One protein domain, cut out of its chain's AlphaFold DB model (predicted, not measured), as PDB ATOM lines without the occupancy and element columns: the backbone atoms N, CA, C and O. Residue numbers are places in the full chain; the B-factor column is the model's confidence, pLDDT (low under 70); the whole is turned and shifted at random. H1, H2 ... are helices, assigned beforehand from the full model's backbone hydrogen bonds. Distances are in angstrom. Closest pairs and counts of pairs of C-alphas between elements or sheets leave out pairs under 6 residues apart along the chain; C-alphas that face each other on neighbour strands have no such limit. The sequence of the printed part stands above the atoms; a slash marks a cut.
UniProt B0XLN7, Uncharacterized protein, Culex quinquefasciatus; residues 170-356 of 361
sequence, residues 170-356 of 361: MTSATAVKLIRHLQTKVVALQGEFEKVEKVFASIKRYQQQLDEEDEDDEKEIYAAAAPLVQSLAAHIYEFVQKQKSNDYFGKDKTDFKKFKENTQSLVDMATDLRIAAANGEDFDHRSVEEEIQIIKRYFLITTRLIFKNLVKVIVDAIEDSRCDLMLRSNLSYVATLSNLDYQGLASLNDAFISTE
ATOM      1  N   MET A 170      76.224  17.277  79.165       82.12
ATOM      2  CA  MET A 170      76.061  16.594  80.453       82.12
ATOM      3  C   MET A 170      77.436  16.382  81.111       82.12
ATOM      4  O   MET A 170      78.311  15.726  80.545       82.12
ATOM      5  N   THR A 171      77.635  16.969  82.292       87.25
ATOM      6  CA  THR A 171      78.856  16.834  83.104       87.25
ATOM      7  C   THR A 171      78.607  15.928  84.306       87.25
ATOM      8  O   THR A 171      77.467  15.810  84.756       87.25
ATOM      9  N   SER A 172      79.667  15.348  84.883       88.88
ATOM     10  CA  SER A 172      79.572  14.518  86.097       88.88
ATOM     11  C   SER A 172      78.855  15.251  87.239       88.88
ATOM     12  O   SER A 172      77.933  14.710  87.841       88.88
ATOM     13  N   ALA A 173      79.180  16.526  87.474       88.56
ATOM     14  CA  ALA A 173      78.523  17.345  88.495       88.56
ATOM     15  C   ALA A 173      77.015  17.539  88.239       88.56
ATOM     16  O   ALA A 173      76.221  17.563  89.182       88.56
ATOM     17  N   THR A 174      76.603  17.673  86.974       88.19
ATOM     18  CA  THR A 174      75.182  17.791  86.607       88.19
ATOM     19  C   THR A 174      74.470  16.452  86.770       88.19
ATOM     20  O   THR A 174      73.392  16.415  87.358       88.19
ATOM     21  N   ALA A 175      75.098  15.352  86.343       90.81
ATOM     22  CA  ALA A 175      74.572  14.003  86.518       90.81
ATOM     23  C   ALA A 175      74.323  13.682  88.000       90.81
ATOM     24  O   ALA A 175      73.241  13.229  88.350       90.81
ATOM     25  N   VAL A 176      75.259  14.020  88.892       91.69
ATOM     26  CA  VAL A 176      75.109  13.834  90.350       91.69
ATOM     27  C   VAL A 176      73.912  14.609  90.897       91.69
ATOM     28  O   VAL A 176      73.107  14.059  91.648       91.69
ATOM     29  N   LYS A 177      73.763  15.883  90.510       89.88
ATOM     30  CA  LYS A 177      72.619  16.708  90.926       89.88
ATOM     31  C   LYS A 177      71.297  16.130  90.421       89.88
ATOM     32  O   LYS A 177      70.337  16.075  91.186       89.88
ATOM     33  N   LEU A 178      71.258  15.670  89.170       90.75
ATOM     34  CA  LEU A 178      70.084  15.022  88.587       90.75
ATOM     35  C   LEU A 178      69.749  13.716  89.304       90.75
ATOM     36  O   LEU A 178      68.591  13.520  89.654       90.75
ATOM     37  N   ILE A 179      70.741  12.866  89.593       93.12
ATOM     38  CA  ILE A 179      70.548  11.638  90.373       93.12
ATOM     39  C   ILE A 179      69.910  11.979  91.717       93.12
ATOM     40  O   ILE A 179      68.872  11.417  92.046       93.12
ATOM     41  N   ARG A 180      70.471  12.933  92.471       92.25
ATOM     42  CA  ARG A 180      69.919  13.327  93.775       92.25
ATOM     43  C   ARG A 180      68.493  13.844  93.677       92.25
ATOM     44  O   ARG A 180      67.634  13.410  94.439       92.25
ATOM     45  N   HIS A 181      68.234  14.727  92.719       91.75
ATOM     46  CA  HIS A 181      66.896  15.252  92.493       91.75
ATOM     47  C   HIS A 181      65.898  14.129  92.171       91.75
ATOM     48  O   HIS A 181      64.816  14.070  92.756       91.75
ATOM     49  N   LEU A 182      66.281  13.204  91.288       93.75
ATOM     50  CA  LEU A 182      65.462  12.054  90.921       93.75
ATOM     51  C   LEU A 182      65.247  11.106  92.095       93.75
ATOM     52  O   LEU A 182      64.118  10.678  92.293       93.75
ATOM     53  N   GLN A 183      66.264  10.828  92.912       93.81
ATOM     54  CA  GLN A 183      66.114  10.011  94.118       93.81
ATOM     55  C   GLN A 183      65.050  10.592  95.050       93.81
ATOM     56  O   GLN A 183      64.150   9.866  95.458       93.81
ATOM     57  N   THR A 184      65.076  11.900  95.322       92.62
ATOM     58  CA  THR A 184      64.049  12.544  96.156       92.62
ATOM     59  C   THR A 184      62.646  12.387  95.566       92.62
ATOM     60  O   THR A 184      61.710  12.050  96.288       92.62
ATOM     61  N   LYS A 185      62.486  12.592  94.252       94.31
ATOM     62  CA  LYS A 185      61.184  12.456  93.575       94.31
ATOM     63  C   LYS A 185      60.687  11.010  93.541       94.31
ATOM     64  O   LYS A 185      59.513  10.761  93.783       94.31
ATOM     65  N   VAL A 186      61.583  10.063  93.287       95.38
ATOM     66  CA  VAL A 186      61.281   8.629  93.247       95.38
ATOM     67  C   VAL A 186      60.915   8.107  94.635       95.38
ATOM     68  O   VAL A 186      59.985   7.318  94.737       95.38
ATOM     69  N   VAL A 187      61.577   8.565  95.704       94.62
ATOM     70  CA  VAL A 187      61.199   8.220  97.087       94.62
ATOM     71  C   VAL A 187      59.808   8.748  97.429       94.62
ATOM     72  O   VAL A 187      59.018   8.023  98.027       94.62
ATOM     73  N   ALA A 188      59.481   9.978  97.023       94.12
ATOM     74  CA  ALA A 188      58.143  10.529  97.230       94.12
ATOM     75  C   ALA A 188      57.068   9.680  96.526       94.12
ATOM     76  O   ALA A 188      56.114   9.252  97.170       94.12
ATOM     77  N   LEU A 189      57.277   9.354  95.244       95.38
ATOM     78  CA  LEU A 189      56.384   8.479  94.475       95.38
ATOM     79  C   LEU A 189      56.311   7.059  95.047       95.38
ATOM     80  O   LEU A 189      55.238   6.467  95.078       95.38
ATOM     81  N   GLN A 190      57.422   6.509  95.542       95.06
ATOM     82  CA  GLN A 190      57.420   5.216  96.223       95.06
ATOM     83  C   GLN A 190      56.493   5.240  97.442       95.06
ATOM     84  O   GLN A 190      55.701   4.319  97.619       95.06
ATOM     85  N   GLY A 191      56.543   6.309  98.240       94.44
ATOM     86  CA  GLY A 191      55.636   6.491  99.369       94.44
ATOM     87  C   GLY A 191      54.164   6.556  98.949       94.44
ATOM     88  O   GLY A 191      53.296   6.130  99.707       94.44
ATOM     89  N   GLU A 192      53.857   7.047  97.749       94.88
ATOM     90  CA  GLU A 192      52.494   7.039  97.203       94.88
ATOM     91  C   GLU A 192      52.058   5.653  96.736       94.88
ATOM     92  O   GLU A 192      50.958   5.228  97.089       94.88
ATOM     93  N   PHE A 193      52.930   4.908  96.045       95.62
ATOM     94  CA  PHE A 193      52.685   3.494  95.744       95.62
ATOM     95  C   PHE A 193      52.393   2.703  97.023       95.62
ATOM     96  O   PHE A 193      51.409   1.977  97.084       95.62
ATOM     97  N   GLU A 194      53.204   2.882  98.068       94.56
ATOM     98  CA  GLU A 194      53.028   2.187  99.347       94.56
ATOM     99  C   GLU A 194      51.726   2.580 100.061       94.56
ATOM    100  O   GLU A 194      51.103   1.738 100.705       94.56
ATOM    101  N   LYS A 195      51.291   3.845  99.968       94.31
ATOM    102  CA  LYS A 195      49.992   4.283 100.513       94.31
ATOM    103  C   LYS A 195      48.836   3.584  99.807       94.31
ATOM    104  O   LYS A 195      47.943   3.077 100.479       94.31
ATOM    105  N   VAL A 196      48.875   3.534  98.479       94.06
ATOM    106  CA  VAL A 196      47.847   2.874  97.671       94.06
ATOM    107  C   VAL A 196      47.828   1.367  97.949       94.06
ATOM    108  O   VAL A 196      46.775   0.814  98.251       94.06
ATOM    109  N   GLU A 197      48.991   0.710  97.967       93.31
ATOM    110  CA  GLU A 197      49.117  -0.717  98.300       93.31
ATOM    111  C   GLU A 197      48.583  -1.045  99.700       93.31
ATOM    112  O   GLU A 197      47.953  -2.083  99.887       93.31
ATOM    113  N   LYS A 198      48.787  -0.161 100.688       93.12
ATOM    114  CA  LYS A 198      48.219  -0.335 102.034       93.12
ATOM    115  C   LYS A 198      46.695  -0.309 102.024       93.12
ATOM    116  O   LYS A 198      46.098  -1.132 102.706       93.12
ATOM    117  N   VAL A 199      46.075   0.584 101.252       91.81
ATOM    118  CA  VAL A 199      44.609   0.651 101.140       91.81
ATOM    119  C   VAL A 199      44.057  -0.610 100.477       91.81
ATOM    120  O   VAL A 199      43.159  -1.236 101.034       91.81
ATOM    121  N   PHE A 200      44.653  -1.070  99.373       90.44
ATOM    122  CA  PHE A 200      44.256  -2.338  98.742       90.44
ATOM    123  C   PHE A 200      44.500  -3.557  99.644       90.44
ATOM    124  O   PHE A 200      43.700  -4.494  99.658       90.44
ATOM    125  N   ALA A 201      45.561  -3.547 100.454       89.38
ATOM    126  CA  ALA A 201      45.793  -4.584 101.454       89.38
ATOM    127  C   ALA A 201      44.733  -4.567 102.568       89.38
ATOM    128  O   ALA A 201      44.321  -5.639 103.013       89.38
ATOM    129  N   SER A 202      44.277  -3.387 103.003       87.50
ATOM    130  CA  SER A 202      43.149  -3.259 103.930       87.50
ATOM    131  C   SER A 202      41.874  -3.817 103.304       87.50
ATOM    132  O   SER A 202      41.277  -4.708 103.897       87.50
ATOM    133  N   ILE A 203      41.528  -3.414 102.077       86.62
ATOM    134  CA  ILE A 203      40.366  -3.937 101.332       86.62
ATOM    135  C   ILE A 203      40.375  -5.474 101.302       86.62
ATOM    136  O   ILE A 203      39.381  -6.112 101.638       86.62
ATOM    137  N   LYS A 204      41.521  -6.091 100.986       86.44
ATOM    138  CA  LYS A 204      41.669  -7.556 100.996       86.44
ATOM    139  C   LYS A 204      41.442  -8.194 102.363       86.44
ATOM    140  O   LYS A 204      40.928  -9.307 102.422       86.44
ATOM    141  N   ARG A 205      41.870  -7.542 103.447       83.94
ATOM    142  CA  ARG A 205      41.658  -8.041 104.815       83.94
ATOM    143  C   ARG A 205      40.184  -7.989 105.192       83.94
ATOM    144  O   ARG A 205      39.683  -8.995 105.678       83.94
ATOM    145  N   TYR A 206      39.500  -6.892 104.872       79.50
ATOM    146  CA  TYR A 206      38.053  -6.773 105.062       79.50
ATOM    147  C   TYR A 206      37.293  -7.838 104.264       79.50
ATOM    148  O   TYR A 206      36.488  -8.560 104.829       79.50
ATOM    149  N   GLN A 207      37.646  -8.074 102.996       78.69
ATOM    150  CA  GLN A 207      37.033  -9.152 102.198       78.69
ATOM    151  C   GLN A 207      37.241 -10.565 102.778       78.69
ATOM    152  O   GLN A 207      36.503 -11.487 102.434       78.69
ATOM    153  N   GLN A 208      38.262 -10.764 103.618       78.81
ATOM    154  CA  GLN A 208      38.545 -12.037 104.289       78.81
ATOM    155  C   GLN A 208      37.902 -12.141 105.681       78.81
ATOM    156  O   GLN A 208      37.732 -13.255 106.177       78.81
ATOM    157  N   GLN A 209      37.558 -11.013 106.306       70.00
ATOM    158  CA  GLN A 209      36.896 -10.926 107.606       70.00
ATOM    159  C   GLN A 209      35.402 -10.652 107.379       70.00
ATOM    160  O   GLN A 209      34.979  -9.513 107.248       70.00
ATOM    161  N   LEU A 210      34.612 -11.724 107.286       58.34
ATOM    162  CA  LEU A 210      33.152 -11.713 107.103       58.34
ATOM    163  C   LEU A 210      32.394 -11.313 108.391       58.34
ATOM    164  O   LEU A 210      31.450 -12.003 108.770       58.34
ATOM    165  N   ASP A 211      32.815 -10.263 109.095       55.69
ATOM    166  CA  ASP A 211      32.094  -9.782 110.281       55.69
ATOM    167  C   ASP A 211      31.204  -8.588 109.888       55.69
ATOM    168  O   ASP A 211      31.680  -7.552 109.436       55.69
ATOM    169  N   GLU A 212      29.886  -8.773 110.024       57.41
ATOM    170  CA  GLU A 212      28.805  -7.895 109.533       57.41
ATOM    171  C   GLU A 212      28.644  -6.565 110.312       57.41
ATOM    172  O   GLU A 212      27.680  -5.838 110.083       57.41
ATOM    173  N   GLU A 213      29.537  -6.234 111.253       57.41
ATOM    174  CA  GLU A 213      29.309  -5.138 112.215       57.41
ATOM    175  C   GLU A 213      29.923  -3.773 111.826       57.41
ATOM    176  O   GLU A 213      29.519  -2.769 112.411       57.41
ATOM    177  N   ASP A 214      30.778  -3.687 110.795       62.09
ATOM    178  CA  ASP A 214      31.534  -2.460 110.455       62.09
ATOM    179  C   ASP A 214      31.283  -1.934 109.011       62.09
ATOM    180  O   ASP A 214      32.211  -1.562 108.288       62.09
ATOM    181  N   GLU A 215      30.020  -1.879 108.557       62.22
ATOM    182  CA  GLU A 215      29.650  -1.392 107.202       62.22
ATOM    183  C   GLU A 215      30.106   0.053 106.896       62.22
ATOM    184  O   GLU A 215      30.331   0.413 105.734       62.22
ATOM    185  N   ASP A 216      30.197   0.911 107.916       62.75
ATOM    186  CA  ASP A 216      30.597   2.314 107.751       62.75
ATOM    187  C   ASP A 216      32.113   2.445 107.503       62.75
ATOM    188  O   ASP A 216      32.526   3.211 106.625       62.75
ATOM    189  N   ASP A 217      32.929   1.627 108.179       71.69
ATOM    190  CA  ASP A 217      34.383   1.562 107.974       71.69
ATOM    191  C   ASP A 217      34.720   0.950 106.602       71.69
ATOM    192  O   ASP A 217      35.668   1.375 105.932       71.69
ATOM    193  N   GLU A 218      33.915  -0.010 106.132       71.62
ATOM    194  CA  GLU A 218      34.047  -0.576 104.788       71.62
ATOM    195  C   GLU A 218      33.855   0.508 103.716       71.62
ATOM    196  O   GLU A 218      34.720   0.710 102.858       71.62
ATOM    197  N   LYS A 219      32.762   1.276 103.780       75.62
ATOM    198  CA  LYS A 219      32.494   2.339 102.796       75.62
ATOM    199  C   LYS A 219      33.589   3.399 102.778       75.62
ATOM    200  O   LYS A 219      33.941   3.870 101.695       75.62
ATOM    201  N   GLU A 220      34.152   3.756 103.931       79.56
ATOM    202  CA  GLU A 220      35.251   4.724 104.007       79.56
ATOM    203  C   GLU A 220      36.518   4.210 103.302       79.56
ATOM    204  O   GLU A 220      37.138   4.936 102.518       79.56
ATOM    205  N   ILE A 221      36.878   2.942 103.509       79.38
ATOM    206  CA  ILE A 221      38.087   2.341 102.929       79.38
ATOM    207  C   ILE A 221      37.975   2.199 101.409       79.38
ATOM    208  O   ILE A 221      38.925   2.520 100.686       79.38
ATOM    209  N   TYR A 222      36.819   1.755 100.912       82.88
ATOM    210  CA  TYR A 222      36.565   1.639  99.475       82.88
ATOM    211  C   TYR A 222      36.493   3.029  98.816       82.88
ATOM    212  O   TYR A 222      37.080   3.246  97.753       82.88
ATOM    213  N   ALA A 223      35.878   4.019  99.478       84.12
ATOM    214  CA  ALA A 223      35.829   5.398  98.989       84.12
ATOM    215  C   ALA A 223      37.212   6.077  98.954       84.12
ATOM    216  O   ALA A 223      37.461   6.929  98.098       84.12
ATOM    217  N   ALA A 224      38.134   5.698  99.846       85.88
ATOM    218  CA  ALA A 224      39.487   6.249  99.888       85.88
ATOM    219  C   ALA A 224      40.387   5.769  98.733       85.88
ATOM    220  O   ALA A 224      41.350   6.458  98.379       85.88
ATOM    221  N   ALA A 225      40.099   4.611  98.126       88.62
ATOM    222  CA  ALA A 225      40.962   4.005  97.113       88.62
ATOM    223  C   ALA A 225      41.023   4.822  95.811       88.62
ATOM    224  O   ALA A 225      42.115   5.166  95.349       88.62
ATOM    225  N   ALA A 226      39.873   5.190  95.237       89.50
ATOM    226  CA  ALA A 226      39.819   5.876  93.944       89.50
ATOM    227  C   ALA A 226      40.559   7.239  93.930       89.50
ATOM    228  O   ALA A 226      41.396   7.441  93.043       89.50
ATOM    229  N   PRO A 227      40.387   8.147  94.916       91.50
ATOM    230  CA  PRO A 227      41.134   9.408  94.965       91.50
ATOM    231  C   PRO A 227      42.654   9.220  95.070       91.50
ATOM    232  O   PRO A 227      43.423   9.970  94.463       91.50
ATOM    233  N   LEU A 228      43.109   8.212  95.823       92.25
ATOM    234  CA  LEU A 228      44.536   7.920  95.969       92.25
ATOM    235  C   LEU A 228      45.136   7.379  94.669       92.25
ATOM    236  O   LEU A 228      46.222   7.809  94.279       92.25
ATOM    237  N   VAL A 229      44.420   6.491  93.973       93.62
ATOM    238  CA  VAL A 229      44.828   5.984  92.656       93.62
ATOM    239  C   VAL A 229      44.867   7.110  91.627       93.62
ATOM    240  O   VAL A 229      45.837   7.222  90.877       93.62
ATOM    241  N   GLN A 230      43.868   7.994  91.630       93.19
ATOM    242  CA  GLN A 230      43.825   9.151  90.738       93.19
ATOM    243  C   GLN A 230      45.021  10.092  90.962       93.19
ATOM    244  O   GLN A 230      45.638  10.550  89.996       93.19
ATOM    245  N   SER A 231      45.361  10.356  92.227       94.38
ATOM    246  CA  SER A 231      46.517  11.171  92.612       94.38
ATOM    247  C   SER A 231      47.839  10.530  92.168       94.38
ATOM    248  O   SER A 231      48.632  11.165  91.470       94.38
ATOM    249  N   LEU A 232      48.031   9.239  92.467       95.88
ATOM    250  CA  LEU A 232      49.212   8.476  92.057       95.88
ATOM    251  C   LEU A 232      49.391   8.496  90.532       95.88
ATOM    252  O   LEU A 232      50.480   8.782  90.031       95.88
ATOM    253  N   ALA A 233      48.320   8.241  89.778       95.12
ATOM    254  CA  ALA A 233      48.345   8.264  88.318       95.12
ATOM    255  C   ALA A 233      48.754   9.644  87.770       95.12
ATOM    256  O   ALA A 233      49.563   9.732  86.841       95.12
ATOM    257  N   ALA A 234      48.257  10.730  88.371       95.06
ATOM    258  CA  ALA A 234      48.627  12.090  87.990       95.06
ATOM    259  C   ALA A 234      50.112  12.388  88.253       95.06
ATOM    260  O   ALA A 234      50.796  12.916  87.371       95.06
ATOM    261  N   HIS A 235      50.635  12.009  89.421       95.69
ATOM    262  CA  HIS A 235      52.041  12.234  89.754       95.69
ATOM    263  C   HIS A 235      52.995  11.383  88.905       95.69
ATOM    264  O   HIS A 235      54.050  11.873  88.492       95.69
ATOM    265  N   ILE A 236      52.623  10.142  88.571       95.75
ATOM    266  CA  ILE A 236      53.385   9.305  87.631       95.75
ATOM    267  C   ILE A 236      53.411   9.955  86.250       95.75
ATOM    268  O   ILE A 236      54.483  10.077  85.653       95.75
ATOM    269  N   TYR A 237      52.257  10.406  85.751       94.94
ATOM    270  CA  TYR A 237      52.169  11.090  84.464       94.94
ATOM    271  C   TYR A 237      53.083  12.321  84.432       94.94
ATOM    272  O   TYR A 237      53.911  12.455  83.528       94.94
ATOM    273  N   GLU A 238      52.987  13.195  85.436       94.56
ATOM    274  CA  GLU A 238      53.813  14.399  85.523       94.56
ATOM    275  C   GLU A 238      55.308  14.057  85.565       94.56
ATOM    276  O   GLU A 238      56.109  14.642  84.827       94.56
ATOM    277  N   PHE A 239      55.689  13.078  86.389       95.12
ATOM    278  CA  PHE A 239      57.070  12.625  86.488       95.12
ATOM    279  C   PHE A 239      57.594  12.149  85.133       95.12
ATOM    280  O   PHE A 239      58.648  12.611  84.694       95.12
ATOM    281  N   VAL A 240      56.859  11.264  84.454       94.06
ATOM    282  CA  VAL A 240      57.277  10.679  83.175       94.06
ATOM    283  C   VAL A 240      57.400  11.748  82.092       94.06
ATOM    284  O   VAL A 240      58.383  11.743  81.348       94.06
ATOM    285  N   GLN A 241      56.472  12.706  82.025       92.69
ATOM    286  CA  GLN A 241      56.554  13.806  81.058       92.69
ATOM    287  C   GLN A 241      57.791  14.683  81.280       92.69
ATOM    288  O   GLN A 241      58.482  15.036  80.318       92.69
ATOM    289  N   LYS A 242      58.134  14.976  82.542       91.44
ATOM    290  CA  LYS A 242      59.376  15.691  82.871       91.44
ATOM    291  C   LYS A 242      60.612  14.898  82.436       91.44
ATOM    292  O   LYS A 242      61.530  15.487  81.873       91.44
ATOM    293  N   GLN A 243      60.620  13.574  82.614       90.75
ATOM    294  CA  GLN A 243      61.762  12.741  82.212       90.75
ATOM    295  C   GLN A 243      61.939  12.642  80.693       90.75
ATOM    296  O   GLN A 243      63.074  12.603  80.225       90.75
ATOM    297  N   LYS A 244      60.854  12.641  79.905       86.25
ATOM    298  CA  LYS A 244      60.919  12.580  78.429       86.25
ATOM    299  C   LYS A 244      61.670  13.761  77.802       86.25
ATOM    300  O   LYS A 244      62.194  13.623  76.701       86.25
ATOM    301  N   SER A 245      61.712  14.904  78.488       80.12
ATOM    302  CA  SER A 245      62.357  16.129  77.993       80.12
ATOM    303  C   SER A 245      63.870  16.167  78.239       80.12
ATOM    304  O   SER A 245      64.555  17.027  77.689       80.12
ATOM    305  N   ASN A 246      64.395  15.258  79.062       82.69
ATOM    306  CA  ASN A 246      65.796  15.251  79.466       82.69
ATOM    307  C   ASN A 246      66.615  14.274  78.609       82.69
ATOM    308  O   ASN A 246      66.197  13.145  78.349       82.69
ATOM    309  N   ASP A 247      67.817  14.689  78.206       82.50
ATOM    310  CA  ASP A 247      68.752  13.832  77.472       82.50
ATOM    311  C   ASP A 247      69.678  13.077  78.437       82.50
ATOM    312  O   ASP A 247      70.741  13.564  78.829       82.50
ATOM    313  N   TYR A 248      69.246  11.884  78.853       84.81
ATOM    314  CA  TYR A 248      70.038  10.986  79.706       84.81
ATOM    315  C   TYR A 248      70.929  10.024  78.929       84.81
ATOM    316  O   TYR A 248      71.883   9.487  79.483       84.81
ATOM    317  N   PHE A 249      70.582   9.751  77.673       83.12
ATOM    318  CA  PHE A 249      71.054   8.568  76.957       83.12
ATOM    319  C   PHE A 249      72.161   8.885  75.957       83.12
ATOM    320  O   PHE A 249      72.903   7.981  75.569       83.12
ATOM    321  N   GLY A 250      72.307  10.147  75.537       80.19
ATOM    322  CA  GLY A 250      73.366  10.568  74.626       80.19
ATOM    323  C   GLY A 250      73.428   9.698  73.365       80.19
ATOM    324  O   GLY A 250      72.581   9.795  72.480       80.19
ATOM    325  N   LYS A 251      74.451   8.837  73.261       76.00
ATOM    326  CA  LYS A 251      74.668   7.951  72.098       76.00
ATOM    327  C   LYS A 251      74.042   6.554  72.233       76.00
ATOM    328  O   LYS A 251      74.044   5.810  71.251       76.00
ATOM    329  N   ASP A 252      73.530   6.180  73.404       79.38
ATOM    330  CA  ASP A 252      73.099   4.813  73.717       79.38
ATOM    331  C   ASP A 252      71.676   4.525  73.193       79.38
ATOM    332  O   ASP A 252      70.658   4.687  73.871       79.38
ATOM    333  N   LYS A 253      71.590   4.146  71.910       83.81
ATOM    334  CA  LYS A 253      70.313   4.028  71.178       83.81
ATOM    335  C   LYS A 253      69.414   2.895  71.678       83.81
ATOM    336  O   LYS A 253      68.195   2.988  71.529       83.81
ATOM    337  N   THR A 254      69.980   1.821  72.226       87.44
ATOM    338  CA  THR A 254      69.211   0.656  72.693       87.44
ATOM    339  C   THR A 254      68.468   0.965  73.981       87.44
ATOM    340  O   THR A 254      67.265   0.714  74.069       87.44
ATOM    341  N   ASP A 255      69.166   1.560  74.948       87.69
ATOM    342  CA  ASP A 255      68.578   1.948  76.227       87.69
ATOM    343  C   ASP A 255      67.612   3.126  76.026       87.69
ATOM    344  O   ASP A 255      66.511   3.106  76.571       87.69
ATOM    345  N   PHE A 256      67.919   4.064  75.123       89.94
ATOM    346  CA  PHE A 256      66.976   5.118  74.736       89.94
ATOM    347  C   PHE A 256      65.669   4.572  74.140       89.94
ATOM    348  O   PHE A 256      64.582   5.038  74.487       89.94
ATOM    349  N   LYS A 257      65.744   3.571  73.251       91.44
ATOM    350  CA  LYS A 257      64.547   2.957  72.657       91.44
ATOM    351  C   LYS A 257      63.679   2.291  73.728       91.44
ATOM    352  O   LYS A 257      62.484   2.573  73.785       91.44
ATOM    353  N   LYS A 258      64.284   1.484  74.605       92.38
ATOM    354  CA  LYS A 258      63.584   0.839  75.731       92.38
ATOM    355  C   LYS A 258      62.955   1.864  76.675       92.38
ATOM    356  O   LYS A 258      61.816   1.697  77.094       92.38
ATOM    357  N   PHE A 259      63.675   2.943  76.984       93.81
ATOM    358  CA  PHE A 259      63.156   4.048  77.786       93.81
ATOM    359  C   PHE A 259      61.924   4.685  77.141       93.81
ATOM    360  O   PHE A 259      60.908   4.889  77.804       93.81
ATOM    361  N   LYS A 260      61.985   4.972  75.839       92.56
ATOM    362  CA  LYS A 260      60.869   5.570  75.104       92.56
ATOM    363  C   LYS A 260      59.637   4.661  75.085       92.56
ATOM    364  O   LYS A 260      58.533   5.152  75.285       92.56
ATOM    365  N   GLU A 261      59.826   3.362  74.868       94.00
ATOM    366  CA  GLU A 261      58.741   2.373  74.896       94.00
ATOM    367  C   GLU A 261      58.105   2.305  76.290       94.00
ATOM    368  O   GLU A 261      56.907   2.541  76.428       94.00
ATOM    369  N   ASN A 262      58.914   2.124  77.339       93.94
ATOM    370  CA  ASN A 262      58.419   2.037  78.714       93.94
ATOM    371  C   ASN A 262      57.717   3.319  79.179       93.94
ATOM    372  O   ASN A 262      56.679   3.254  79.833       93.94
ATOM    373  N   THR A 263      58.255   4.493  78.840       94.25
ATOM    374  CA  THR A 263      57.635   5.781  79.195       94.25
ATOM    375  C   THR A 263      56.376   6.079  78.393       94.25
ATOM    376  O   THR A 263      55.561   6.888  78.836       94.25
ATOM    377  N   GLN A 264      56.196   5.478  77.217       94.56
ATOM    378  CA  GLN A 264      54.922   5.552  76.515       94.56
ATOM    379  C   GLN A 264      53.890   4.658  77.198       94.56
ATOM    380  O   GLN A 264      52.853   5.170  77.601       94.56
ATOM    381  N   SER A 265      54.232   3.394  77.465       95.44
ATOM    382  CA  SER A 265      53.350   2.475  78.192       95.44
ATOM    383  C   SER A 265      52.937   3.020  79.561       95.44
ATOM    384  O   SER A 265      51.778   2.908  79.933       95.44
ATOM    385  N   LEU A 266      53.849   3.659  80.302       95.50
ATOM    386  CA  LEU A 266      53.517   4.307  81.577       95.50
ATOM    387  C   LEU A 266      52.518   5.455  81.429       95.50
ATOM    388  O   LEU A 266      51.679   5.632  82.303       95.50
ATOM    389  N   VAL A 267      52.619   6.248  80.359       95.38
ATOM    390  CA  VAL A 267      51.676   7.346  80.110       95.38
ATOM    391  C   VAL A 267      50.297   6.802  79.762       95.38
ATOM    392  O   VAL A 267      49.310   7.319  80.280       95.38
ATOM    393  N   ASP A 268      50.242   5.767  78.927       95.56
ATOM    394  CA  ASP A 268      48.989   5.138  78.516       95.56
ATOM    395  C   ASP A 268      48.303   4.505  79.742       95.56
ATOM    396  O   ASP A 268      47.214   4.931  80.117       95.56
ATOM    397  N   MET A 269      49.013   3.645  80.487       95.00
ATOM    398  CA  MET A 269      48.489   3.008  81.705       95.00
ATOM    399  C   MET A 269      48.096   4.018  82.798       95.00
ATOM    400  O   MET A 269      47.085   3.841  83.469       95.00
ATOM    401  N   ALA A 270      48.862   5.098  82.997       94.31
ATOM    402  CA  ALA A 270      48.491   6.137  83.964       94.31
ATOM    403  C   ALA A 270      47.244   6.920  83.522       94.31
ATOM    404  O   ALA A 270      46.468   7.371  84.362       94.31
ATOM    405  N   THR A 271      47.040   7.092  82.216       94.19
ATOM    406  CA  THR A 271      45.831   7.731  81.684       94.19
ATOM    407  C   THR A 271      44.620   6.825  81.886       94.19
ATOM    408  O   THR A 271      43.599   7.302  82.382       94.19
ATOM    409  N   ASP A 272      44.762   5.531  81.597       92.56
ATOM    410  CA  ASP A 272      43.714   4.526  81.784       92.56
ATOM    411  C   ASP A 272      43.312   4.411  83.261       92.56
ATOM    412  O   ASP A 272      42.132   4.556  83.583       92.56
ATOM    413  N   LEU A 273      44.283   4.318  84.181       91.88
ATOM    414  CA  LEU A 273      44.016   4.335  85.626       91.88
ATOM    415  C   LEU A 273      43.298   5.605  86.084       91.88
ATOM    416  O   LEU A 273      42.435   5.557  86.958       91.88
ATOM    417  N   ARG A 274      43.649   6.762  85.514       91.94
ATOM    418  CA  ARG A 274      42.998   8.027  85.866       91.94
ATOM    419  C   ARG A 274      41.545   8.062  85.397       91.94
ATOM    420  O   ARG A 274      40.715   8.654  86.081       91.94
ATOM    421  N   ILE A 275      41.250   7.468  84.241       90.44
ATOM    422  CA  ILE A 275      39.886   7.328  83.720       90.44
ATOM    423  C   ILE A 275      39.104   6.337  84.588       90.44
ATOM    424  O   ILE A 275      37.998   6.659  85.013       90.44
ATOM    425  N   ALA A 276      39.697   5.188  84.919       88.62
ATOM    426  CA  ALA A 276      39.090   4.185  85.790       88.62
ATOM    427  C   ALA A 276      38.751   4.760  87.174       88.62
ATOM    428  O   ALA A 276      37.626   4.624  87.637       88.62
ATOM    429  N   ALA A 277      39.680   5.489  87.799       87.81
ATOM    430  CA  ALA A 277      39.464   6.119  89.103       87.81
ATOM    431  C   ALA A 277      38.457   7.286  89.075       87.81
ATOM    432  O   ALA A 277      37.883   7.622  90.106       87.81
ATOM    433  N   ALA A 278      38.242   7.922  87.917       86.38
ATOM    434  CA  ALA A 278      37.230   8.969  87.768       86.38
ATOM    435  C   ALA A 278      35.804   8.397  87.660       86.38
ATOM    436  O   ALA A 278      34.841   9.075  88.022       86.38
ATOM    437  N   ASN A 279      35.671   7.154  87.190       78.00
ATOM    438  CA  ASN A 279      34.401   6.444  87.079       78.00
ATOM    439  C   ASN A 279      34.079   5.750  88.414       78.00
ATOM    440  O   ASN A 279      34.226   4.541  88.555       78.00
ATOM    441  N   GLY A 280      33.667   6.535  89.414       66.06
ATOM    442  CA  GLY A 280      33.468   6.058  90.790       66.06
ATOM    443  C   GLY A 280      32.373   4.998  90.988       66.06
ATOM    444  O   GLY A 280      32.403   4.309  92.001       66.06
ATOM    445  N   GLU A 281      31.434   4.840  90.049       67.44
ATOM    446  CA  GLU A 281      30.351   3.842  90.154       67.44
ATOM    447  C   GLU A 281      30.764   2.428  89.692       67.44
ATOM    448  O   GLU A 281      30.196   1.456  90.179       67.44
ATOM    449  N   ASP A 282      31.795   2.301  88.843       72.50
ATOM    450  CA  ASP A 282      32.280   1.029  88.262       72.50
ATOM    451  C   ASP A 282      33.768   0.767  88.599       72.50
ATOM    452  O   ASP A 282      34.520   0.176  87.817       72.50
ATOM    453  N   PHE A 283      34.249   1.246  89.750       83.69
ATOM    454  CA  PHE A 283      35.664   1.134  90.113       83.69
ATOM    455  C   PHE A 283      36.029  -0.303  90.540       83.69
ATOM    456  O   PHE A 283      35.842  -0.694  91.692       83.69
ATOM    457  N   ASP A 284      36.589  -1.100  89.624       86.94
ATOM    458  CA  ASP A 284      37.053  -2.465  89.916       86.94
ATOM    459  C   ASP A 284      38.381  -2.463  90.689       86.94
ATOM    460  O   ASP A 284      39.470  -2.288  90.136       86.94
ATOM    461  N   HIS A 285      38.289  -2.723  91.992       86.44
ATOM    462  CA  HIS A 285      39.430  -2.691  92.904       86.44
ATOM    463  C   HIS A 285      40.467  -3.777  92.600       86.44
ATOM    464  O   HIS A 285      41.658  -3.571  92.834       86.44
ATOM    465  N   ARG A 286      40.045  -4.933  92.075       87.19
ATOM    466  CA  ARG A 286      40.956  -6.045  91.798       87.19
ATOM    467  C   ARG A 286      41.758  -5.781  90.530       87.19
ATOM    468  O   ARG A 286      42.978  -5.930  90.553       87.19
ATOM    469  N   SER A 287      41.087  -5.357  89.458       90.69
ATOM    470  CA  SER A 287      41.759  -5.001  88.202       90.69
ATOM    471  C   SER A 287      42.741  -3.848  88.411       90.69
ATOM    472  O   SER A 287      43.888  -3.912  87.972       90.69
ATOM    473  N   VAL A 288      42.329  -2.820  89.159       91.69
ATOM    474  CA  VAL A 288      43.167  -1.645  89.430       91.69
ATOM    475  C   VAL A 288      44.402  -1.998  90.262       91.69
ATOM    476  O   VAL A 288      45.489  -1.490  89.984       91.69
ATOM    477  N   GLU A 289      44.290  -2.889  91.250       92.00
ATOM    478  CA  GLU A 289      45.455  -3.343  92.018       92.00
ATOM    479  C   GLU A 289      46.496  -4.042  91.126       92.00
ATOM    480  O   GLU A 289      47.696  -3.766  91.235       92.00
ATOM    481  N   GLU A 290      46.051  -4.925  90.229       92.88
ATOM    482  CA  GLU A 290      46.930  -5.615  89.278       92.88
ATOM    483  C   GLU A 290      47.625  -4.608  88.342       92.88
ATOM    484  O   GLU A 290      48.847  -4.664  88.160       92.88
ATOM    485  N   GLU A 291      46.884  -3.625  87.826       93.94
ATOM    486  CA  GLU A 291      47.432  -2.541  87.003       93.94
ATOM    487  C   GLU A 291      48.471  -1.696  87.754       93.94
ATOM    488  O   GLU A 291      49.542  -1.404  87.211       93.94
ATOM    489  N   ILE A 292      48.229  -1.355  89.023       94.69
ATOM    490  CA  ILE A 292      49.179  -0.594  89.851       94.69
ATOM    491  C   ILE A 292      50.499  -1.349  90.015       94.69
ATOM    492  O   ILE A 292      51.571  -0.743  89.912       94.69
ATOM    493  N   GLN A 293      50.458  -2.666  90.229       94.00
ATOM    494  CA  GLN A 293      51.672  -3.480  90.345       94.00
ATOM    495  C   GLN A 293      52.458  -3.519  89.026       94.00
ATOM    496  O   GLN A 293      53.693  -3.423  89.029       94.00
ATOM    497  N   ILE A 294      51.761  -3.600  87.888       95.00
ATOM    498  CA  ILE A 294      52.378  -3.526  86.558       95.00
ATOM    499  C   ILE A 294      53.036  -2.156  86.361       95.00
ATOM    500  O   ILE A 294      54.213  -2.085  85.997       95.00
ATOM    501  N   ILE A 295      52.333  -1.067  86.668       95.94
ATOM    502  CA  ILE A 295      52.874   0.291  86.567       95.94
ATOM    503  C   ILE A 295      54.090   0.465  87.474       95.94
ATOM    504  O   ILE A 295      55.115   0.968  87.013       95.94
ATOM    505  N   LYS A 296      54.037  -0.005  88.726       95.50
ATOM    506  CA  LYS A 296      55.172   0.038  89.662       95.50
ATOM    507  C   LYS A 296      56.401  -0.657  89.074       95.50
ATOM    508  O   LYS A 296      57.515  -0.134  89.167       95.50
ATOM    509  N   ARG A 297      56.214  -1.796  88.398       94.56
ATOM    510  CA  ARG A 297      57.288  -2.509  87.689       94.56
ATOM    511  C   ARG A 297      57.850  -1.697  86.518       94.56
ATOM    512  O   ARG A 297      59.068  -1.555  86.419       94.56
ATOM    513  N   TYR A 298      57.005  -1.155  85.642       95.38
ATOM    514  CA  TYR A 298      57.461  -0.326  84.514       95.38
ATOM    515  C   TYR A 298      58.163   0.955  84.983       95.38
ATOM    516  O   TYR A 298      59.169   1.377  84.402       95.38
ATOM    517  N   PHE A 299      57.672   1.549  86.068       95.75
ATOM    518  CA  PHE A 299      58.255   2.719  86.704       95.75
ATOM    519  C   PHE A 299      59.642   2.410  87.277       95.75
ATOM    520  O   PHE A 299      60.590   3.163  87.036       95.75
ATOM    521  N   LEU A 300      59.797   1.265  87.953       94.38
ATOM    522  CA  LEU A 300      61.091   0.780  88.430       94.38
ATOM    523  C   LEU A 300      62.079   0.599  87.271       94.38
ATOM    524  O   LEU A 300      63.185   1.126  87.336       94.38
ATOM    525  N   ILE A 301      61.682  -0.100  86.200       92.75
ATOM    526  CA  ILE A 301      62.550  -0.331  85.033       92.75
ATOM    527  C   ILE A 301      63.000   1.005  84.428       92.75
ATOM    528  O   ILE A 301      64.185   1.201  84.168       92.75
ATOM    529  N   THR A 302      62.067   1.941  84.243       93.75
ATOM    530  CA  THR A 302      62.345   3.275  83.691       93.75
ATOM    531  C   THR A 302      63.344   4.040  84.555       93.75
ATOM    532  O   THR A 302      64.331   4.575  84.051       93.75
ATOM    533  N   THR A 303      63.123   4.044  85.867       94.25
ATOM    534  CA  THR A 303      63.970   4.745  86.835       94.25
ATOM    535  C   THR A 303      65.377   4.148  86.894       94.25
ATOM    536  O   THR A 303      66.364   4.883  86.836       94.25
ATOM    537  N   ARG A 304      65.493   2.813  86.921       92.38
ATOM    538  CA  ARG A 304      66.785   2.106  86.886       92.38
ATOM    539  C   ARG A 304      67.568   2.421  85.622       92.38
ATOM    540  O   ARG A 304      68.772   2.641  85.686       92.38
ATOM    541  N   LEU A 305      66.880   2.502  84.487       92.31
ATOM    542  CA  LEU A 305      67.498   2.804  83.206       92.31
ATOM    543  C   LEU A 305      68.042   4.243  83.146       92.31
ATOM    544  O   LEU A 305      69.136   4.456  82.622       92.31
ATOM    545  N   ILE A 306      67.329   5.216  83.729       93.31
ATOM    546  CA  ILE A 306      67.836   6.588  83.887       93.31
ATOM    547  C   ILE A 306      69.067   6.597  84.804       93.31
ATOM    548  O   ILE A 306      70.104   7.145  84.429       93.31
ATOM    549  N   PHE A 307      68.983   5.969  85.983       93.88
ATOM    550  CA  PHE A 307      70.094   5.953  86.938       93.88
ATOM    551  C   PHE A 307      71.343   5.280  86.380       93.88
ATOM    552  O   PHE A 307      72.424   5.843  86.521       93.88
ATOM    553  N   LYS A 308      71.206   4.146  85.686       92.19
ATOM    554  CA  LYS A 308      72.316   3.471  85.000       92.19
ATOM    555  C   LYS A 308      73.069   4.429  84.074       92.19
ATOM    556  O   LYS A 308      74.287   4.531  84.156       92.19
ATOM    557  N   ASN A 309      72.354   5.164  83.222       91.12
ATOM    558  CA  ASN A 309      72.991   6.069  82.265       91.12
ATOM    559  C   ASN A 309      73.612   7.301  82.938       91.12
ATOM    560  O   ASN A 309      74.698   7.729  82.555       91.12
ATOM    561  N   LEU A 310      72.981   7.843  83.982       92.12
ATOM    562  CA  LEU A 310      73.561   8.947  84.752       92.12
ATOM    563  C   LEU A 310      74.818   8.524  85.528       92.12
ATOM    564  O   LEU A 310      75.779   9.289  85.587       92.12
ATOM    565  N   VAL A 311      74.827   7.318  86.104       92.56
ATOM    566  CA  VAL A 311      76.002   6.757  86.787       92.56
ATOM    567  C   VAL A 311      77.118   6.478  85.784       92.56
ATOM    568  O   VAL A 311      78.253   6.868  86.043       92.56
ATOM    569  N   LYS A 312      76.797   5.930  84.607       91.19
ATOM    570  CA  LYS A 312      77.756   5.722  83.512       91.19
ATOM    571  C   LYS A 312      78.500   7.007  83.148       91.19
ATOM    572  O   LYS A 312      79.717   6.995  83.078       91.19
ATOM    573  N   VAL A 313      77.812   8.150  83.045       90.50
ATOM    574  CA  VAL A 313      78.468   9.455  82.798       90.50
ATOM    575  C   VAL A 313      79.502   9.812  83.875       90.50
ATOM    576  O   VAL A 313      80.507  10.457  83.576       90.50
ATOM    577  N   ILE A 314      79.262   9.437  85.134       91.88
ATOM    578  CA  ILE A 314      80.201   9.682  86.237       91.88
ATOM    579  C   ILE A 314      81.385   8.716  86.150       91.88
ATOM    580  O   ILE A 314      82.518   9.163  86.310       91.88
ATOM    581  N   VAL A 315      81.129   7.432  85.883       91.62
ATOM    582  CA  VAL A 315      82.157   6.389  85.744       91.62
ATOM    583  C   VAL A 315      83.064   6.678  84.547       91.62
ATOM    584  O   VAL A 315      84.272   6.793  84.735       91.62
ATOM    585  N   ASP A 316      82.500   6.963  83.373       90.38
ATOM    586  CA  ASP A 316      83.249   7.375  82.178       90.38
ATOM    587  C   ASP A 316      84.129   8.606  82.483       90.38
ATOM    588  O   ASP A 316      85.280   8.695  82.069       90.38
ATOM    589  N   ALA A 317      83.622   9.566  83.270       90.69
ATOM    590  CA  ALA A 317      84.386  10.750  83.668       90.69
ATOM    591  C   ALA A 317      85.499  10.468  84.697       90.69
ATOM    592  O   ALA A 317      86.375  11.318  84.886       90.69
ATOM    593  N   ILE A 318      85.455   9.333  85.400       92.12
ATOM    594  CA  ILE A 318      86.531   8.844  86.273       92.12
ATOM    595  C   ILE A 318      87.586   8.137  85.421       92.12
ATOM    596  O   ILE A 318      88.765   8.465  85.550       92.12
ATOM    597  N   GLU A 319      87.163   7.240  84.527       90.62
ATOM    598  CA  GLU A 319      88.038   6.465  83.639       90.62
ATOM    599  C   GLU A 319      88.823   7.357  82.666       90.62
ATOM    600  O   GLU A 319      90.041   7.229  82.548       90.62
ATOM    601  N   ASP A 320      88.160   8.336  82.044       90.19
ATOM    602  CA  ASP A 320      88.776   9.259  81.082       90.19
ATOM    603  C   ASP A 320      89.467  10.471  81.744       90.19
ATOM    604  O   ASP A 320      89.895  11.416  81.060       90.19
ATOM    605  N   SER A 321      89.564  10.512  83.078       89.06
ATOM    606  CA  SER A 321      90.062  11.697  83.782       89.06
ATOM    607  C   SER A 321      91.550  11.945  83.523       89.06
ATOM    608  O   SER A 321      92.423  11.176  83.912       89.06
ATOM    609  N   ARG A 322      91.861  13.102  82.926       89.38
ATOM    610  CA  ARG A 322      93.243  13.560  82.673       89.38
ATOM    611  C   ARG A 322      93.813  14.446  83.783       89.38
ATOM    612  O   ARG A 322      94.981  14.822  83.725       89.38
ATOM    613  N   CYS A 323      92.991  14.847  84.754       92.88
ATOM    614  CA  CYS A 323      93.357  15.792  85.809       92.88
ATOM    615  C   CYS A 323      93.054  15.195  87.185       92.88
ATOM    616  O   CYS A 323      91.899  14.886  87.480       92.88
ATOM    617  N   ASP A 324      94.069  15.106  88.051       94.00
ATOM    618  CA  ASP A 324      93.936  14.518  89.393       94.00
ATOM    619  C   ASP A 324      92.879  15.241  90.248       94.00
ATOM    620  O   ASP A 324      92.110  14.610  90.968       94.00
ATOM    621  N   LEU A 325      92.750  16.567  90.115       92.94
ATOM    622  CA  LEU A 325      91.724  17.320  90.841       92.94
ATOM    623  C   LEU A 325      90.303  16.918  90.415       92.94
ATOM    624  O   LEU A 325      89.431  16.736  91.264       92.94
ATOM    625  N   MET A 326      90.077  16.744  89.109       89.88
ATOM    626  CA  MET A 326      88.784  16.295  88.584       89.88
ATOM    627  C   MET A 326      88.506  14.843  88.967       89.88
ATOM    628  O   MET A 326      87.379  14.527  89.340       89.88
ATOM    629  N   LEU A 327      89.531  13.986  88.950       94.06
ATOM    630  CA  LEU A 327      89.426  12.604  89.411       94.06
ATOM    631  C   LEU A 327      88.975  12.544  90.875       94.06
ATOM    632  O   LEU A 327      87.970  11.908  91.182       94.06
ATOM    633  N   ARG A 328      89.653  13.270  91.773       94.69
ATOM    634  CA  ARG A 328      89.284  13.341  93.197       94.69
ATOM    635  C   ARG A 328      87.876  13.888  93.404       94.69
ATOM    636  O   ARG A 328      87.141  13.368  94.240       94.69
ATOM    637  N   SER A 329      87.484  14.908  92.637       92.94
ATOM    638  CA  SER A 329      86.122  15.447  92.684       92.94
ATOM    639  C   SER A 329      85.086  14.404  92.258       92.94
ATOM    640  O   SER A 329      84.082  14.232  92.943       92.94
ATOM    641  N   ASN A 330      85.325  13.683  91.159       92.88
ATOM    642  CA  ASN A 330      84.406  12.657  90.665       92.88
ATOM    643  C   ASN A 330      84.314  11.458  91.626       92.88
ATOM    644  O   ASN A 330      83.213  10.987  91.904       92.88
ATOM    645  N   LEU A 331      85.431  11.019  92.214       93.12
ATOM    646  CA  LEU A 331      85.439   9.991  93.264       93.12
ATOM    647  C   LEU A 331      84.667  10.445  94.511       93.12
ATOM    648  O   LEU A 331      83.885   9.681  95.077       93.12
ATOM    649  N   SER A 332      84.822  11.710  94.911       92.75
ATOM    650  CA  SER A 332      84.047  12.294  96.009       92.75
ATOM    651  C   SER A 332      82.548  12.336  95.695       92.75
ATOM    652  O   SER A 332      81.732  12.109  96.591       92.75
ATOM    653  N   TYR A 333      82.156  12.554  94.436       92.31
ATOM    654  CA  TYR A 333      80.755  12.461  94.032       92.31
ATOM    655  C   TYR A 333      80.188  11.050  94.187       92.31
ATOM    656  O   TYR A 333      79.081  10.920  94.705       92.31
ATOM    657  N   VAL A 334      80.937  10.010  93.808       90.75
ATOM    658  CA  VAL A 334      80.523   8.612  94.026       90.75
ATOM    659  C   VAL A 334      80.346   8.336  95.517       90.75
ATOM    660  O   VAL A 334      79.276   7.886  95.919       90.75
ATOM    661  N   ALA A 335      81.329   8.712  96.342       88.75
ATOM    662  CA  ALA A 335      81.252   8.557  97.796       88.75
ATOM    663  C   ALA A 335      80.058   9.313  98.400       88.75
ATOM    664  O   ALA A 335      79.389   8.828  99.309       88.75
ATOM    665  N   THR A 336      79.757  10.502  97.870       89.25
ATOM    666  CA  THR A 336      78.581  11.260  98.290       89.25
ATOM    667  C   THR A 336      77.322  10.487  97.928       89.25
ATOM    668  O   THR A 336      76.494  10.267  98.806       89.25
ATOM    669  N   LEU A 337      77.176  10.047  96.672       88.62
ATOM    670  CA  LEU A 337      76.009   9.309  96.185       88.62
ATOM    671  C   LEU A 337      75.736   8.036  96.995       88.62
ATOM    672  O   LEU A 337      74.579   7.823  97.362       88.62
ATOM    673  N   SER A 338      76.782   7.276  97.332       81.50
ATOM    674  CA  SER A 338      76.702   6.042  98.124       81.50
ATOM    675  C   SER A 338      76.473   6.262  99.620       81.50
ATOM    676  O   SER A 338      76.077   5.337 100.307       81.50
ATOM    677  N   ASN A 339      76.691   7.469 100.156       78.75
ATOM    678  CA  ASN A 339      76.481   7.749 101.585       78.75
ATOM    679  C   ASN A 339      75.001   7.666 102.018       78.75
ATOM    680  O   ASN A 339      74.694   7.693 103.205       78.75
ATOM    681  N   LEU A 340      74.070   7.625 101.062       72.94
ATOM    682  CA  LEU A 340      72.643   7.466 101.326       72.94
ATOM    683  C   LEU A 340      72.157   6.191 100.643       72.94
ATOM    684  O   LEU A 340      71.883   6.189  99.439       72.94
ATOM    685  N   ASP A 341      72.037   5.126 101.431       72.25
ATOM    686  CA  ASP A 341      71.529   3.833 100.978       72.25
ATOM    687  C   ASP A 341      70.011   3.886 100.811       72.25
ATOM    688  O   ASP A 341      69.227   3.469 101.666       72.25
ATOM    689  N   TYR A 342      69.578   4.418  99.672       80.12
ATOM    690  CA  TYR A 342      68.191   4.300  99.255       80.12
ATOM    691  C   TYR A 342      67.880   2.844  98.902       80.12
ATOM    692  O   TYR A 342      68.568   2.222  98.090       80.12
ATOM    693  N   GLN A 343      66.801   2.324  99.481       78.06
ATOM    694  CA  GLN A 343      66.229   1.024  99.140       78.06
ATOM    695  C   GLN A 343      65.039   1.201  98.183       78.06
ATOM    696  O   GLN A 343      64.490   2.294  98.047       78.06
ATOM    697  N   GLY A 344      64.639   0.132  97.492       83.44
ATOM    698  CA  GLY A 344      63.467   0.155  96.611       83.44
ATOM    699  C   GLY A 344      63.703   0.859  95.268       83.44
ATOM    700  O   GLY A 344      64.638   0.521  94.534       83.44
ATOM    701  N   LEU A 345      62.822   1.800  94.911       87.06
ATOM    702  CA  LEU A 345      62.783   2.430  93.584       87.06
ATOM    703  C   LEU A 345      63.949   3.411  93.360       87.06
ATOM    704  O   LEU A 345      64.413   3.562  92.233       87.06
ATOM    705  N   ALA A 346      64.447   4.050  94.425       89.75
ATOM    706  CA  ALA A 346      65.492   5.082  94.366       89.75
ATOM    707  C   ALA A 346      66.934   4.551  94.526       89.75
ATOM    708  O   ALA A 346      67.888   5.330  94.601       89.75
ATOM    709  N   SER A 347      67.097   3.231  94.612       89.56
ATOM    710  CA  SER A 347      68.396   2.588  94.824       89.56
ATOM    711  C   SER A 347      69.322   2.743  93.610       89.56
ATOM    712  O   SER A 347      68.904   2.584  92.462       89.56
ATOM    713  N   LEU A 348      70.606   2.994  93.882       88.44
ATOM    714  CA  LEU A 348      71.663   3.112  92.867       88.44
ATOM    715  C   LEU A 348      72.564   1.877  92.779       88.44
ATOM    716  O   LEU A 348      73.397   1.821  91.885       88.44
ATOM    717  N   ASN A 349      72.402   0.883  93.658       87.12
ATOM    718  CA  ASN A 349      73.329  -0.254  93.746       87.12
ATOM    719  C   ASN A 349      73.446  -1.000  92.414       87.12
ATOM    720  O   ASN A 349      74.540  -1.189  91.901       87.12
ATOM    721  N   ASP A 350      72.307  -1.325  91.804       84.19
ATOM    722  CA  ASP A 350      72.257  -1.963  90.485       84.19
ATOM    723  C   ASP A 350      72.838  -1.073  89.372       84.19
ATOM    724  O   ASP A 350      73.453  -1.556  88.426       84.19
ATOM    725  N   ALA A 351      72.706   0.254  89.498       85.12
ATOM    726  CA  ALA A 351      73.296   1.183  88.541       85.12
ATOM    727  C   ALA A 351      74.828   1.153  88.624       85.12
ATOM    728  O   ALA A 351      75.458   1.042  87.586       85.12
ATOM    729  N   PHE A 352      75.412   1.169  89.828       84.25
ATOM    730  CA  PHE A 352      76.865   1.056  90.003       84.25
ATOM    731  C   PHE A 352      77.409  -0.314  89.572       84.25
ATOM    732  O   PHE A 352      78.429  -0.355  88.889       84.25
ATOM    733  N   ILE A 353      76.710  -1.409  89.902       84.50
ATOM    734  CA  ILE A 353      77.104  -2.778  89.517       84.50
ATOM    735  C   ILE A 353      77.043  -2.959  87.994       84.50
ATOM    736  O   ILE A 353      77.967  -3.483  87.384       84.50
ATOM    737  N   SER A 354      75.966  -2.507  87.347       80.38
ATOM    738  CA  SER A 354      75.800  -2.660  85.892       80.38
ATOM    739  C   SER A 354      76.731  -1.775  85.060       80.38
ATOM    740  O   SER A 354      76.860  -1.994  83.854       80.38
ATOM    741  N   THR A 355      77.356  -0.778  85.686       74.50
ATOM    742  CA  THR A 355      78.390   0.069  85.083       74.50
ATOM    743  C   THR A 355      79.803  -0.349  85.486       74.50
ATOM    744  O   THR A 355      80.724   0.422  85.243       74.50
ATOM    745  N   GLU A 356      79.988  -1.500  86.145       62.91
ATOM    746  CA  GLU A 356      81.307  -1.879  86.648       62.91
ATOM    747  C   GLU A 356      82.387  -1.928  85.544       62.91
ATOM    748  O   GLU A 356      82.151  -2.522  84.488       62.91
TER     749      GLU A 356
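AT A GLANCE: This is residues 170 to 356 of the 361 residues of an uncharacterized protein of Culex quinquefasciatus (UniProt B0XLN7). Five helices, H1 to H5, form a long up-and-down bundle, each running against the one before it. H4 packs on H1 and H3, while short H5 packs on H1 and H4 at one end; tiny H6 packs steeply on H4, and residues 208 to 213 stick out at the other end. The 187 printed residues have six named helices, H1 to H6 in chain order, and no named strand: the class is all helix. The whole is loose, with a radius of gyration of the C-alphas of 20.1 A and spans of 72 by 30 by 20 A.

HOW THE PARTS SIT: H1, residues 172 to 208, forms a hairpin with H2, residues 215 to 244; the closest C-alphas, of Glu 192 and Leu 232, are 6.3 A apart. H2 forms a hairpin with H3, residues 253 to 278, at a shallow tilt of 32 degrees, closest at the C-alphas of Ala 233 and Ala 270, 4.8 A. The hub is H4, residues 285 to 319; it touches H1 at 18 degrees, a shallow tilt, opposite ways, closest at the C-alphas of Ser 172 and Ile 314, 4.9 A. H4 touches H3, closest at the C-alphas of Phe 259 and Thr 302, 6.0 A. H5, residues 324 to 338, touches H1 residues 172 to 180 alone, closest at the C-alphas of Val 176 and Tyr 333, 6.9 A. H6, residues 349 to 354, touches H4 at a steep tilt of 62 degrees, closest at the C-alphas of Lys 308 and Ala 351, 4.3 A. H1 and H3 are apart. In H1, H3, H5 and H6 every O i to N i+4 pair is within hydrogen-bond range; H2 has 22 of 26, H4 30 of 31.

IN THESE COORDINATES: H1 begins at C-alpha 172 (79.572, 14.518, 86.097) and is 52.1 A long; H2 is 44.7 A, H3 37.3 A, H4 50.3 A, H5 21.1 A. H6, 8.6 A, ends at C-alpha 354 (75.800, -2.660, 85.892).

THE WHOLE: The C-alphas farthest apart, of Glu 212 and Arg 322, are 73.0 A apart. The printed part has no cut and no long link. Model pLDDT is under 70 at residues 210 to 216, 280 to 281 and 356.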